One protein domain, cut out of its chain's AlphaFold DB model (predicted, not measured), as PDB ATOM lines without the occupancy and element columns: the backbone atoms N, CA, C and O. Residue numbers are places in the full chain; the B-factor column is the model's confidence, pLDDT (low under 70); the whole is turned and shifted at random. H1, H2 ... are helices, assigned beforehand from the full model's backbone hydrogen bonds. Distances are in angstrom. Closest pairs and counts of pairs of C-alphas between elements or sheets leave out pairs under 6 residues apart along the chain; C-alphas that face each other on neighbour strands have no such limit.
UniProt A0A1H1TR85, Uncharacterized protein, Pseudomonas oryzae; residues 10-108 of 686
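What this domain is: This is residues 10 to 108 of the 686 residues of an uncharacterized protein of Pseudomonas oryzae (UniProt A0A1H1TR85). The helical hairpin of H2 and H3 makes the middle of this helical domain; H1 packs steeply tilted on H2 at one side, and H5 crosses H3 at the other, with the short H4 near H3 and H5. The 99 printed residues hold five named helices, H1 to H5 in chain order, and no named strand: all helix. The whole is compact, with a radius of gyration of the C-alphas of 12.5 A, and spans 37 by 32 by 19 A.

How they stand to each other: H2, residues 32 to 46, and H3, residues 49 to 62, touch as a hairpin at a shallow tilt of 25 degrees, opposite ways; their closest C-alphas, of Ala 40 and Leu 52, are 5.0 A apart. H1, residues 10 to 22, touches H2 at a steep tilt of 46 degrees, opposite ways, closest at the C-alphas of Ile 18 and Ala 41, 5.8 A. H5, residues 83 to 95, touches H3 at a steep tilt of 63 degrees, the same way, closest at the C-alphas of Ser 53 and Ala 93, 4.6 A. H4, residues 68 to 73, only just touches residues 56 to 60 of H3, with 3 pairs of C-alphas within 8 A, the closest those of Leu 59 and Thr 71, 7.2 A. H4 and H5 form a hairpin at 40 degrees. H1 is apart from H3, H4 and H5. Each O i to N i+4 pair is within hydrogen-bond range in H1, H2, H3 and H4, and 8 of 9 in H5.

Where its parts are: H2 is 21.1 A long, H3 20.1 A, H5 19.0 A, H1 18.5 A and H4 8.6 A. H1 begins at C-alpha 10 (52.107, -64.747, 51.744); H5 ends at C-alpha 95 (47.325, -36.756, 31.987).

The domain as a whole: The C-alphas of Ala 10 and Gly 65 are farthest apart, 37.5 A. The printed part has no cut and no long link; residues 96 to 108 hold no named element. Mean pLDDT of the printed part is 92.8, and no printed residue is under 70.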
ATOM      1  N   ALA A  10      51.516 -65.992  51.255       88.38
ATOM      2  CA  ALA A  10      52.107 -64.747  51.744       88.38
ATOM      3  C   ALA A  10      51.697 -63.541  50.879       88.38
ATOM      4  O   ALA A  10      51.393 -62.474  51.409       88.38
ATOM      5  N   GLU A  11      51.621 -63.717  49.559       91.62
ATOM      6  CA  GLU A  11      51.096 -62.704  48.640       91.62
ATOM      7  C   GLU A  11      49.604 -62.448  48.859       91.62
ATOM      8  O   GLU A  11      49.170 -61.296  48.815       91.62
ATOM      9  N   LEU A  12      48.820 -63.492  49.153       90.75
ATOM     10  CA  LEU A  12      47.402 -63.339  49.481       90.75
ATOM     11  C   LEU A  12      47.209 -62.535  50.774       90.75
ATOM     12  O   LEU A  12      46.379 -61.627  50.826       90.75
ATOM     13  N   ASP A  13      47.998 -62.838  51.804       88.81
ATOM     14  CA  ASP A  13      47.967 -62.106  53.069       88.81
ATOM     15  C   ASP A  13      48.366 -60.636  52.855       88.81
ATOM     16  O   ASP A  13      47.687 -59.732  53.353       88.81
ATOM     17  N   LYS A  14      49.399 -60.381  52.040       93.88
ATOM     18  CA  LYS A  14      49.815 -59.027  51.641       93.88
ATOM     19  C   LYS A  14      48.706 -58.292  50.877       93.88
ATOM     20  O   LYS A  14      48.421 -57.134  51.182       93.88
ATOM     21  N   LEU A  15      48.018 -58.963  49.950       95.12
ATOM     22  CA  LEU A  15      46.883 -58.403  49.208       95.12
ATOM     23  C   LEU A  15      45.745 -57.987  50.137       95.12
ATOM     24  O   LEU A  15      45.212 -56.888  50.001       95.12
ATOM     25  N   LEU A  16      45.389 -58.825  51.110       93.12
ATOM     26  CA  LEU A  16      44.338 -58.506  52.078       93.12
ATOM     27  C   LEU A  16      44.691 -57.287  52.942       93.12
ATOM     28  O   LEU A  16      43.804 -56.489  53.265       93.12
ATOM     29  N   VAL A  17      45.969 -57.119  53.299       93.00
ATOM     30  CA  VAL A  17      46.459 -55.931  54.016       93.00
ATOM     31  C   VAL A  17      46.312 -54.680  53.148       93.00
ATOM     32  O   VAL A  17      45.676 -53.720  53.592       93.00
ATOM     33  N   ILE A  18      46.795 -54.717  51.902       95.50
ATOM     34  CA  ILE A  18      46.726 -53.584  50.965       95.50
ATOM     35  C   ILE A  18      45.270 -53.201  50.664       95.50
ATOM     36  O   ILE A  18      44.904 -52.028  50.739       95.50
ATOM     37  N   LEU A  19      44.393 -54.179  50.414       94.62
ATOM     38  CA  LEU A  19      42.958 -53.947  50.204       94.62
ATOM     39  C   LEU A  19      42.324 -53.214  51.389       94.62
ATOM     40  O   LEU A  19      41.539 -52.280  51.211       94.62
ATOM     41  N   LYS A  20      42.678 -53.606  52.614       91.31
ATOM     42  CA  LYS A  20      42.177 -52.954  53.825       91.31
ATOM     43  C   LYS A  20      42.729 -51.534  53.983       91.31
ATOM     44  O   LYS A  20      41.971 -50.657  54.394       91.31
ATOM     45  N   GLN A  21      44.002 -51.304  53.651       92.38
ATOM     46  CA  GLN A  21      44.635 -49.978  53.660       92.38
ATOM     47  C   GLN A  21      43.968 -49.032  52.643       92.38
ATOM     48  O   GLN A  21      43.675 -47.882  52.970       92.38
ATOM     49  N   LEU A  22      43.626 -49.528  51.451       93.44
ATOM     50  CA  LEU A  22      42.922 -48.759  50.416       93.44
ATOM     51  C   LEU A  22      41.421 -48.552  50.702       93.44
ATOM     52  O   LEU A  22      40.779 -47.690  50.099       93.44
ATOM     53  N   GLY A  23      40.856 -49.289  51.661       91.00
ATOM     54  CA  GLY A  23      39.455 -49.160  52.068       91.00
ATOM     55  C   GLY A  23      38.479 -50.002  51.254       91.00
ATOM     56  O   GLY A  23      37.322 -49.615  51.106       91.00
ATOM     57  N   PHE A  24      38.927 -51.153  50.750       92.50
ATOM     58  CA  PHE A  24      38.075 -52.114  50.057       92.50
ATOM     59  C   PHE A  24      36.901 -52.558  50.944       92.50
ATOM     60  O   PHE A  24      37.082 -53.058  52.061       92.50
ATOM     61  N   ASN A  25      35.675 -52.409  50.441       88.88
ATOM     62  CA  ASN A  25      34.476 -52.821  51.159       88.88
ATOM     63  C   ASN A  25      34.101 -54.269  50.816       88.88
ATOM     64  O   ASN A  25      33.377 -54.519  49.854       88.88
ATOM     65  N   PHE A  26      34.506 -55.214  51.665       85.25
ATOM     66  CA  PHE A  26      34.208 -56.644  51.502       85.25
ATOM     67  C   PHE A  26      32.710 -56.993  51.427       85.25
ATOM     68  O   PHE A  26      32.373 -58.093  51.005       85.25
ATOM     69  N   ARG A  27      31.801 -56.089  51.822       85.56
ATOM     70  CA  ARG A  27      30.347 -56.318  51.737       85.56
ATOM     71  C   ARG A  27      29.753 -55.998  50.367       85.56
ATOM     72  O   ARG A  27      28.644 -56.434  50.093       85.56
ATOM     73  N   ALA A  28      30.463 -55.240  49.535       86.31
ATOM     74  CA  ALA A  28      29.995 -54.818  48.215       86.31
ATOM     75  C   ALA A  28      31.074 -55.039  47.138       86.31
ATOM     76  O   ALA A  28      31.418 -54.103  46.415       86.31
ATOM     77  N   PRO A  29      31.664 -56.245  47.024       84.38
ATOM     78  CA  PRO A  29      32.870 -56.483  46.221       84.38
ATOM     79  C   PRO A  29      32.696 -56.176  44.725       84.38
ATOM     80  O   PRO A  29      33.680 -55.989  44.016       84.38
ATOM     81  N   THR A  30      31.456 -56.118  44.238       88.25
ATOM     82  CA  THR A  30      31.125 -55.895  42.830       88.25
ATOM     83  C   THR A  30      31.089 -54.428  42.411       88.25
ATOM     84  O   THR A  30      31.029 -54.197  41.202       88.25
ATOM     85  N   SER A  31      31.153 -53.459  43.338       89.62
ATOM     86  CA  SER A  31      31.066 -52.037  42.979       89.62
ATOM     87  C   SER A  31      32.232 -51.602  42.072       89.62
ATOM     88  O   SER A  31      33.356 -52.096  42.243       89.62
ATOM     89  N   PRO A  32      32.012 -50.674  41.119       88.56
ATOM     90  CA  PRO A  32      33.069 -50.170  40.234       88.56
ATOM     91  C   PRO A  32      34.303 -49.660  40.995       88.56
ATOM     92  O   PRO A  32      35.439 -49.909  40.590       88.56
ATOM     93  N   TYR A  33      34.086 -49.024  42.146       90.31
ATOM     94  CA  TYR A  33      35.152 -48.558  43.033       90.31
ATOM     95  C   TYR A  33      35.936 -49.687  43.695       90.31
ATOM     96  O   TYR A  33      37.165 -49.641  43.746       90.31
ATOM     97  N   ASN A  34      35.263 -50.735  44.177       91.56
ATOM     98  CA  ASN A  34      35.956 -51.884  44.752       91.56
ATOM     99  C   ASN A  34      36.763 -52.636  43.691       91.56
ATOM    100  O   ASN A  34      37.868 -53.086  43.980       91.56
ATOM    101  N   ARG A  35      36.272 -52.714  42.448       91.94
ATOM    102  CA  ARG A  35      37.052 -53.268  41.330       91.94
ATOM    103  C   ARG A  35      38.316 -52.451  41.062       91.94
ATOM    104  O   ARG A  35      39.382 -53.043  40.921       91.94
ATOM    105  N   GLY A  36      38.213 -51.120  41.056       93.25
ATOM    106  CA  GLY A  36      39.368 -50.223  40.948       93.25
ATOM    107  C   GLY A  36      40.356 -50.386  42.103       93.25
ATOM    108  O   GLY A  36      41.554 -50.534  41.881       93.25
ATOM    109  N   THR A  37      39.841 -50.478  43.330       94.62
ATOM    110  CA  THR A  37      40.636 -50.710  44.546       94.62
ATOM    111  C   THR A  37      41.369 -52.055  44.504       94.62
ATOM    112  O   THR A  37      42.538 -52.137  44.872       94.62
ATOM    113  N   LEU A  38      40.702 -53.118  44.040       95.06
ATOM    114  CA  LEU A  38      41.309 -54.436  43.869       95.06
ATOM    115  C   LEU A  38      42.398 -54.421  42.802       95.06
ATOM    116  O   LEU A  38      43.461 -54.996  43.026       95.06
ATOM    117  N   ARG A  39      42.151 -53.748  41.673       94.38
ATOM    118  CA  ARG A  39      43.154 -53.582  40.621       94.38
ATOM    119  C   ARG A  39      44.381 -52.867  41.175       94.38
ATOM    120  O   ARG A  39      45.450 -53.452  41.142       94.38
ATOM    121  N   ALA A  40      44.200 -51.712  41.819       95.56
ATOM    122  CA  ALA A  40      45.283 -50.979  42.471       95.56
ATOM    123  C   ALA A  40      46.072 -51.848  43.463       95.56
ATOM    124  O   ALA A  40      47.297 -51.830  43.456       95.56
ATOM    125  N   ALA A  41      45.389 -52.649  44.287       95.69
ATOM    126  CA  ALA A  41      46.047 -53.531  45.245       95.69
ATOM    127  C   ALA A  41      46.924 -54.602  44.572       95.69
ATOM    128  O   ALA A  41      48.045 -54.846  45.015       95.69
ATOM    129  N   ILE A  42      46.433 -55.219  43.492       94.75
ATOM    130  CA  ILE A  42      47.199 -56.187  42.691       94.75
ATOM    131  C   ILE A  42      48.407 -55.499  42.047       94.75
ATOM    132  O   ILE A  42      49.517 -56.024  42.098       94.75
ATOM    133  N   SER A  43      48.210 -54.300  41.509       94.19
ATOM    134  CA  SER A  43      49.249 -53.504  40.860       94.19
ATOM    135  C   SER A  43      50.378 -53.113  41.805       94.19
ATOM    136  O   SER A  43      51.536 -53.149  41.406       94.19
ATOM    137  N   VAL A  44      50.072 -52.819  43.073       95.00
ATOM    138  CA  VAL A  44      51.092 -52.587  44.111       95.00
ATOM    139  C   VAL A  44      51.926 -53.845  44.365       95.00
ATOM    140  O   VAL A  44      53.140 -53.756  44.525       95.00
ATOM    141  N   ILE A  45      51.307 -55.029  44.385       94.25
ATOM    142  CA  ILE A  45      52.033 -56.295  44.580       94.25
ATOM    143  C   ILE A  45      52.926 -56.610  43.380       94.25
ATOM    144  O   ILE A  45      54.062 -57.035  43.571       94.25
ATOM    145  N   GLN A  46      52.417 -56.382  42.170       92.88
ATOM    146  CA  GLN A  46      53.116 -56.650  40.912       92.88
ATOM    147  C   GLN A  46      54.085 -55.537  40.492       92.88
ATOM    148  O   GLN A  46      54.791 -55.706  39.507       92.88
ATOM    149  N   GLN A  47      54.122 -54.412  41.214       92.81
ATOM    150  CA  GLN A  47      54.899 -53.218  40.848       92.81
ATOM    151  C   GLN A  47      54.522 -52.651  39.460       92.81
ATOM    152  O   GLN A  47      55.356 -52.124  38.729       92.81
ATOM    153  N   HIS A  48      53.241 -52.752  39.088       92.75
ATOM    154  CA  HIS A  48      52.692 -52.261  37.820       92.75
ATOM    155  C   HIS A  48      51.998 -50.901  38.008       92.75
ATOM    156  O   HIS A  48      50.794 -50.815  38.241       92.75
ATOM    157  N   TRP A  49      52.748 -49.804  37.916       89.19
ATOM    158  CA  TRP A  49      52.288 -48.468  38.339       89.19
ATOM    159  C   TRP A  49      51.228 -47.808  37.434       89.19
ATOM    160  O   TRP A  49      50.538 -46.874  37.854       89.19
ATOM    161  N   GLU A  50      51.051 -48.291  36.204       91.94
ATOM    162  CA  GLU A  50      50.055 -47.772  35.252       91.94
ATOM    163  C   GLU A  50      48.623 -47.912  35.793       91.94
ATOM    164  O   GLU A  50      47.824 -46.974  35.768       91.94
ATOM    165  N   ASP A  51      48.324 -49.061  36.386       93.62
ATOM    166  CA  ASP A  51      47.024 -49.353  36.983       93.62
ATOM    167  C   ASP A  51      46.773 -48.564  38.275       93.62
ATOM    168  O   ASP A  51      45.632 -48.202  38.580       93.62
ATOM    169  N   LEU A  52      47.837 -48.247  39.021       95.25
ATOM    170  CA  LEU A  52      47.746 -47.340  40.162       95.25
ATOM    171  C   LEU A  52      47.369 -45.927  39.696       95.25
ATOM    172  O   LEU A  52      46.534 -45.277  40.324       95.25
ATOM    173  N   SER A  53      47.915 -45.483  38.562       96.31
ATOM    174  CA  SER A  53      47.582 -44.191  37.948       96.31
ATOM    175  C   SER A  53      46.116 -44.144  37.498       96.31
ATOM    176  O   SER A  53      45.430 -43.146  37.717       96.31
ATOM    177  N   LEU A  54      45.582 -45.248  36.955       95.44
ATOM    178  CA  LEU A  54      44.151 -45.374  36.639       95.44
ATOM    179  C   LEU A  54      43.264 -45.296  37.887       95.44
ATOM    180  O   LEU A  54      42.210 -44.661  37.852       95.44
ATOM    181  N   TYR A  55      43.683 -45.905  38.996       95.81
ATOM    182  CA  TYR A  55      42.960 -45.805  40.264       95.81
ATOM    183  C   TYR A  55      42.988 -44.383  40.842       95.81
ATOM    184  O   TYR A  55      41.957 -43.886  41.288       95.81
ATOM    185  N   ILE A  56      44.131 -43.691  40.784       96.31
ATOM    186  CA  ILE A  56      44.219 -42.279  41.187       96.31
ATOM    187  C   ILE A  56      43.307 -41.420  40.306       96.31
ATOM    188  O   ILE A  56      42.563 -40.596  40.832       96.31
ATOM    189  N   ARG A  57      43.303 -41.642  38.985       95.88
ATOM    190  CA  ARG A  57      42.393 -40.946  38.064       95.88
ATOM    191  C   ARG A  57      40.937 -41.168  38.455       95.88
ATOM    192  O   ARG A  57      40.174 -40.212  38.529       95.88
ATOM    193  N   GLN A  58      40.577 -42.410  38.765       95.00
ATOM    194  CA  GLN A  58      39.242 -42.764  39.226       95.00
ATOM    195  C   GLN A  58      38.876 -42.023  40.527       95.00
ATOM    196  O   GLN A  58      37.760 -41.522  40.637       95.00
ATOM    197  N   LEU A  59      39.797 -41.897  41.490       94.75
ATOM    198  CA  LEU A  59      39.571 -41.099  42.704       94.75
ATOM    199  C   LEU A  59      39.348 -39.614  42.389       94.75
ATOM    200  O   LEU A  59      38.431 -39.016  42.948       94.75
ATOM    201  N   LEU A  60      40.145 -39.032  41.490       95.12
ATOM    202  CA  LEU A  60      39.989 -37.634  41.070       95.12
ATOM    203  C   LEU A  60      38.639 -37.397  40.376       95.12
ATOM    204  O   LEU A  60      37.983 -36.392  40.639       95.12
ATOM    205  N   ASP A  61      38.201 -38.340  39.540       94.38
ATOM    206  CA  ASP A  61      36.914 -38.274  38.841       94.38
ATOM    207  C   ASP A  61      35.716 -38.405  39.806       94.38
ATOM    208  O   ASP A  61      34.722 -37.696  39.652       94.38
ATOM    209  N   TYR A  62      35.801 -39.262  40.834       93.44
ATOM    210  CA  TYR A  62      34.750 -39.396  41.857       93.44
ATOM    211  C   TYR A  62      34.695 -38.230  42.850       93.44
ATOM    212  O   TYR A  62      33.672 -38.032  43.511       93.44
ATOM    213  N   HIS A  63      35.791 -37.487  43.011       93.25
ATOM    214  CA  HIS A  63      35.953 -36.530  44.101       93.25
ATOM    215  C   HIS A  63      36.597 -35.223  43.628       93.25
ATOM    216  O   HIS A  63      37.650 -34.820  44.118       93.25
ATOM    217  N   THR A  64      35.926 -34.519  42.716       92.00
ATOM    218  CA  THR A  64      36.419 -33.278  42.086       92.00
ATOM    219  C   THR A  64      36.763 -32.143  43.061       92.00
ATOM    220  O   THR A  64      37.525 -31.250  42.706       92.00
ATOM    221  N   GLY A  65      36.236 -32.170  44.290       90.62
ATOM    222  CA  GLY A  65      36.541 -31.196  45.348       90.62
ATOM    223  C   GLY A  65      37.637 -31.616  46.336       90.62
ATOM    224  O   GLY A  65      37.909 -30.878  47.278       90.62
ATOM    225  N   VAL A  66      38.234 -32.803  46.192       92.81
ATOM    226  CA  VAL A  66      39.275 -33.291  47.109       92.81
ATOM    227  C   VAL A  66      40.646 -32.836  46.622       92.81
ATOM    228  O   VAL A  66      40.985 -32.999  45.452       92.81
ATOM    229  N   SER A  67      41.451 -32.276  47.528       94.44
ATOM    230  CA  SER A  67      42.770 -31.767  47.158       94.44
ATOM    231  C   SER A  67      43.712 -32.891  46.676       94.44
ATOM    232  O   SER A  67      43.580 -34.054  47.097       94.44
ATOM    233  N   PRO A  68      44.701 -32.567  45.824       94.25
ATOM    234  CA  PRO A  68      45.746 -33.502  45.410       94.25
ATOM    235  C   PRO A  68      46.426 -34.212  46.588       94.25
ATOM    236  O   PRO A  68      46.654 -35.421  46.555       94.25
ATOM    237  N   GLU A  69      46.712 -33.479  47.663       94.19
ATOM    238  CA  GLU A  69      47.417 -33.968  48.849       94.19
ATOM    239  C   GLU A  69      46.592 -35.009  49.607       94.19
ATOM    240  O   GLU A  69      47.140 -36.008  50.079       94.19
ATOM    241  N   LEU A  70      45.271 -34.823  49.691       94.75
ATOM    242  CA  LEU A  70      44.370 -35.805  50.293       94.75
ATOM    243  C   LEU A  70      44.262 -37.066  49.436       94.75
ATOM    244  O   LEU A  70      44.277 -38.178  49.971       94.75
ATOM    245  N   THR A  71      44.226 -36.908  48.112       95.19
ATOM    246  CA  THR A  71      44.242 -38.041  47.176       95.19
ATOM    247  C   THR A  71      45.521 -38.865  47.343       95.19
ATOM    248  O   THR A  71      45.453 -40.088  47.464       95.19
ATOM    249  N   LYS A  72      46.683 -38.212  47.466       95.50
ATOM    250  CA  LYS A  72      47.963 -38.877  47.771       95.50
ATOM    251  C   LYS A  72      47.973 -39.517  49.163       95.50
ATOM    252  O   LYS A  72      48.441 -40.644  49.319       95.50
ATOM    253  N   ALA A  73      47.392 -38.863  50.172       94.56
ATOM    254  CA  ALA A  73      47.294 -39.399  51.532       94.56
ATOM    255  C   ALA A  73      46.531 -40.731  51.605       94.56
ATOM    256  O   ALA A  73      46.843 -41.575  52.447       94.56
ATOM    257  N   LYS A  74      45.576 -40.966  50.694       95.25
ATOM    258  CA  LYS A  74      44.896 -42.264  50.547       95.25
ATOM    259  C   LYS A  74      45.879 -43.406  50.241       95.25
ATOM    260  O   LYS A  74      45.637 -44.541  50.641       95.25
ATOM    261  N   LEU A  75      46.997 -43.124  49.580       95.12
ATOM    262  CA  LEU A  75      48.009 -44.118  49.215       95.12
ATOM    263  C   LEU A  75      49.194 -44.169  50.195       95.12
ATOM    264  O   LEU A  75      49.863 -45.192  50.276       95.12
ATOM    265  N   ALA A  76      49.403 -43.131  51.008       89.69
ATOM    266  CA  ALA A  76      50.578 -42.962  51.877       89.69
ATOM    267  C   ALA A  76      50.757 -44.002  53.011       89.69
ATOM    268  O   ALA A  76      51.719 -43.929  53.772       89.69
ATOM    269  N   CYS A  77      49.816 -44.932  53.193       89.75
ATOM    270  CA  CYS A  77      49.900 -46.022  54.179       89.75
ATOM    271  C   CYS A  77      49.877 -47.410  53.534       89.75
ATOM    272  O   CYS A  77      49.636 -48.387  54.238       89.75
ATOM    273  N   VAL A  78      50.003 -47.487  52.210       93.94
ATOM    274  CA  VAL A  78      49.940 -48.750  51.483       93.94
ATOM    275  C   VAL A  78      51.319 -49.398  51.481       93.94
ATOM    276  O   VAL A  78      52.286 -48.810  50.998       93.94
ATOM    277  N   ASP A  79      51.408 -50.615  52.013       91.31
ATOM    278  CA  ASP A  79      52.677 -51.338  52.107       91.31
ATOM    279  C   ASP A  79      53.260 -51.590  50.706       91.31
ATOM    280  O   ASP A  79      52.640 -52.251  49.870       91.31
ATOM    281  N   GLY A  80      54.483 -51.109  50.467       89.88
ATOM    282  CA  GLY A  80      55.179 -51.251  49.183       89.88
ATOM    283  C   GLY A  80      55.065 -50.051  48.241       89.88
ATOM    284  O   GLY A  80      55.598 -50.128  47.140       89.88
ATOM    285  N   LEU A  81      54.420 -48.957  48.660       94.19
ATOM    286  CA  LEU A  81      54.459 -47.677  47.950       94.19
ATOM    287  C   LEU A  81      55.312 -46.657  48.710       94.19
ATOM    288  O   LEU A  81      55.047 -46.369  49.877       94.19
ATOM    289  N   ASP A  82      56.309 -46.086  48.035       93.50
ATOM    290  CA  ASP A  82      57.021 -44.902  48.517       93.50
ATOM    291  C   ASP A  82      56.392 -43.604  47.974       93.50
ATOM    292  O   ASP A  82      55.550 -43.613  47.070       93.50
ATOM    293  N   SER A  83      56.780 -42.463  48.555       92.25
ATOM    294  CA  SER A  83      56.229 -41.154  48.168       92.25
ATOM    295  C   SER A  83      56.506 -40.817  46.702       92.25
ATOM    296  O   SER A  83      55.644 -40.246  46.041       92.25
ATOM    297  N   ILE A  84      57.678 -41.202  46.185       94.56
ATOM    298  CA  ILE A  84      58.108 -40.896  44.814       94.56
ATOM    299  C   ILE A  84      57.200 -41.617  43.814       94.56
ATOM    300  O   ILE A  84      56.722 -41.014  42.856       94.56
ATOM    301  N   THR A  85      56.908 -42.889  44.074       94.06
ATOM    302  CA  THR A  85      56.026 -43.727  43.258       94.06
ATOM    303  C   THR A  85      54.605 -43.169  43.249       94.06
ATOM    304  O   THR A  85      53.976 -43.087  42.194       94.06
ATOM    305  N   ILE A  86      54.100 -42.729  44.409       95.31
ATOM    306  CA  ILE A  86      52.780 -42.088  44.514       95.31
ATOM    307  C   ILE A  86      52.744 -40.790  43.698       95.31
ATOM    308  O   ILE A  86      51.780 -40.559  42.967       95.31
ATOM    309  N   ASP A  87      53.786 -39.961  43.782       94.81
ATOM    310  CA  ASP A  87      53.875 -38.705  43.036       94.81
ATOM    311  C   ASP A  87      53.940 -38.935  41.522       94.81
ATOM    312  O   ASP A  87      53.216 -38.279  40.768       94.81
ATOM    313  N   GLN A  88      54.740 -39.899  41.066       95.00
ATOM    314  CA  GLN A  88      54.826 -40.272  39.654       95.00
ATOM    315  C   GLN A  88      53.489 -40.801  39.125       95.00
ATOM    316  O   GLN A  88      53.006 -40.322  38.097       95.00
ATOM    317  N   ALA A  89      52.850 -41.728  39.847       95.44
ATOM    318  CA  ALA A  89      51.543 -42.261  39.470       95.44
ATOM    319  C   ALA A  89      50.468 -41.161  39.439       95.44
ATOM    320  O   ALA A  89      49.612 -41.144  38.555       95.44
ATOM    321  N   TYR A  90      50.535 -40.195  40.359       96.56
ATOM    322  CA  TYR A  90      49.642 -39.040  40.369       96.56
ATOM    323  C   TYR A  90      49.847 -38.138  39.141       96.56
ATOM    324  O   TYR A  90      48.877 -37.757  38.487       96.56
ATOM    325  N   ILE A  91      51.099 -37.833  38.775       96.00
ATOM    326  CA  ILE A  91      51.419 -37.040  37.574       96.00
ATOM    327  C   ILE A  91      50.890 -37.727  36.311       96.00
ATOM    328  O   ILE A  91      50.322 -37.062  35.441       96.00
ATOM    329  N   VAL A  92      51.050 -39.050  36.206       96.50
ATOM    330  CA  VAL A  92      50.510 -39.836  35.088       96.50
ATOM    331  C   VAL A  92      48.981 -39.791  35.090       96.50
ATOM    332  O   VAL A  92      48.386 -39.512  34.051       96.50
ATOM    333  N   ALA A  93      48.339 -39.973  36.246       96.31
ATOM    334  CA  ALA A  93      46.884 -39.923  36.386       96.31
ATOM    335  C   ALA A  93      46.276 -38.593  35.911       96.31
ATOM    336  O   ALA A  93      45.238 -38.591  35.248       96.31
ATOM    337  N   CYS A  94      46.940 -37.465  36.181       95.56
ATOM    338  CA  CYS A  94      46.502 -36.143  35.727       95.56
ATOM    339  C   CYS A  94      46.481 -35.991  34.197       95.56
ATOM    340  O   CYS A  94      45.711 -35.181  33.686       95.56
ATOM    341  N   LYS A  95      47.295 -36.764  33.462       96.88
ATOM    342  CA  LYS A  95      47.325 -36.756  31.987       96.88
ATOM    343  C   LYS A  95      46.228 -37.623  31.361       96.88
ATOM    344  O   LYS A  95      45.953 -37.489  30.172       96.88
ATOM    345  N   ILE A  96      45.610 -38.517  32.134       95.31
ATOM    346  CA  ILE A  96      44.535 -39.390  31.654       95.31
ATOM    347  C   ILE A  96      43.242 -38.557  31.544       95.31
ATOM    348  O   ILE A  96      42.912 -37.850  32.500       95.31
ATOM    349  N   PRO A  97      42.494 -38.619  30.422       95.88
ATOM    350  CA  PRO A  97      41.239 -37.883  30.262       95.88
ATOM    351  C   PRO A  97      40.211 -38.219  31.351       95.88
ATOM    352  O   PRO A  97      40.031 -39.387  31.698       95.88
ATOM    353  N   SER A  98      39.518 -37.194  31.861       94.50
ATOM    354  CA  SER A  98      38.445 -37.360  32.850       94.50
ATOM    355  C   SER A  98      37.277 -38.145  32.280       94.50
ATOM    356  O   SER A  98      36.863 -37.909  31.143       94.50
ATOM    357  N   LYS A  99      36.704 -39.033  33.093       93.06
ATOM    358  CA  LYS A  99      35.385 -39.604  32.823       93.06
ATOM    359  C   LYS A  99      34.418 -39.162  33.917       93.06
ATOM    360  O   LYS A  99      34.751 -39.307  35.090       93.06
ATOM    361  N   PRO A 100      33.221 -38.653  33.571       89.31
ATOM    362  CA  PRO A 100      32.237 -38.294  34.579       89.31
ATOM    363  C   PRO A 100      31.854 -39.536  35.388       89.31
ATOM    364  O   PRO A 100      31.497 -40.578  34.831       89.31
ATOM    365  N   ALA A 101      31.957 -39.431  36.710       87.81
ATOM    366  CA  ALA A 101      31.558 -40.490  37.617       87.81
ATOM    367  C   ALA A 101      30.032 -40.670  37.603       87.81
ATOM    368  O   ALA A 101      29.281 -39.712  37.767       87.81
ATOM    369  N   THR A 102      29.570 -41.911  37.447       86.69
ATOM    370  CA  THR A 102      28.137 -42.260  37.476       86.69
ATOM    371  C   THR A 102      27.604 -42.523  38.885       86.69
ATOM    372  O   THR A 102      26.395 -42.549  39.086       86.69
ATOM    373  N   GLU A 103      28.486 -42.732  39.864       88.44
ATOM    374  CA  GLU A 103      28.132 -43.052  41.248       88.44
ATOM    375  C   GLU A 103      28.791 -42.058  42.205       88.44
ATOM    376  O   GLU A 103      29.977 -41.760  42.077       88.44
ATOM    377  N   GLN A 104      28.038 -41.573  43.194       86.19
ATOM    378  CA  GLN A 104      28.595 -40.766  44.273       86.19
ATOM    379  C   GLN A 104      29.181 -41.689  45.342       86.19
ATOM    380  O   GLN A 104      28.472 -42.485  45.960       86.19
ATOM    381  N   ILE A 105      30.485 -41.575  45.565       89.06
ATOM    382  CA  ILE A 105      31.215 -42.361  46.558       89.06
ATOM    383  C   ILE A 105      31.757 -41.395  47.607       89.06
ATOM    384  O   ILE A 105      32.151 -40.276  47.286       89.06
ATOM    385  N   ASP A 106      31.759 -41.803  48.874       90.06
ATOM    386  CA  ASP A 106      32.357 -41.007  49.946       90.06
ATOM    387  C   ASP A 106      33.887 -41.136  49.900       90.06
ATOM    388  O   ASP A 106      34.428 -42.242  49.993       90.06
ATOM    389  N   PHE A 107      34.602 -40.008  49.834       92.69
ATOM    390  CA  PHE A 107      36.048 -40.004  50.064       92.69
ATOM    391  C   PHE A 107      36.320 -40.199  51.555       92.69
ATOM    392  O   PHE A 107      35.789 -39.477  52.400       92.69
ATOM    393  N   LEU A 108      37.143 -41.187  51.893       93.00
ATOM    394  CA  LEU A 108      37.346 -41.619  53.270       93.00
ATOM    395  C   LEU A 108      38.822 -41.922  53.529       93.00
ATOM    396  O   LEU A 108      39.409 -42.739  52.820       93.00
TER     397      LEU A 108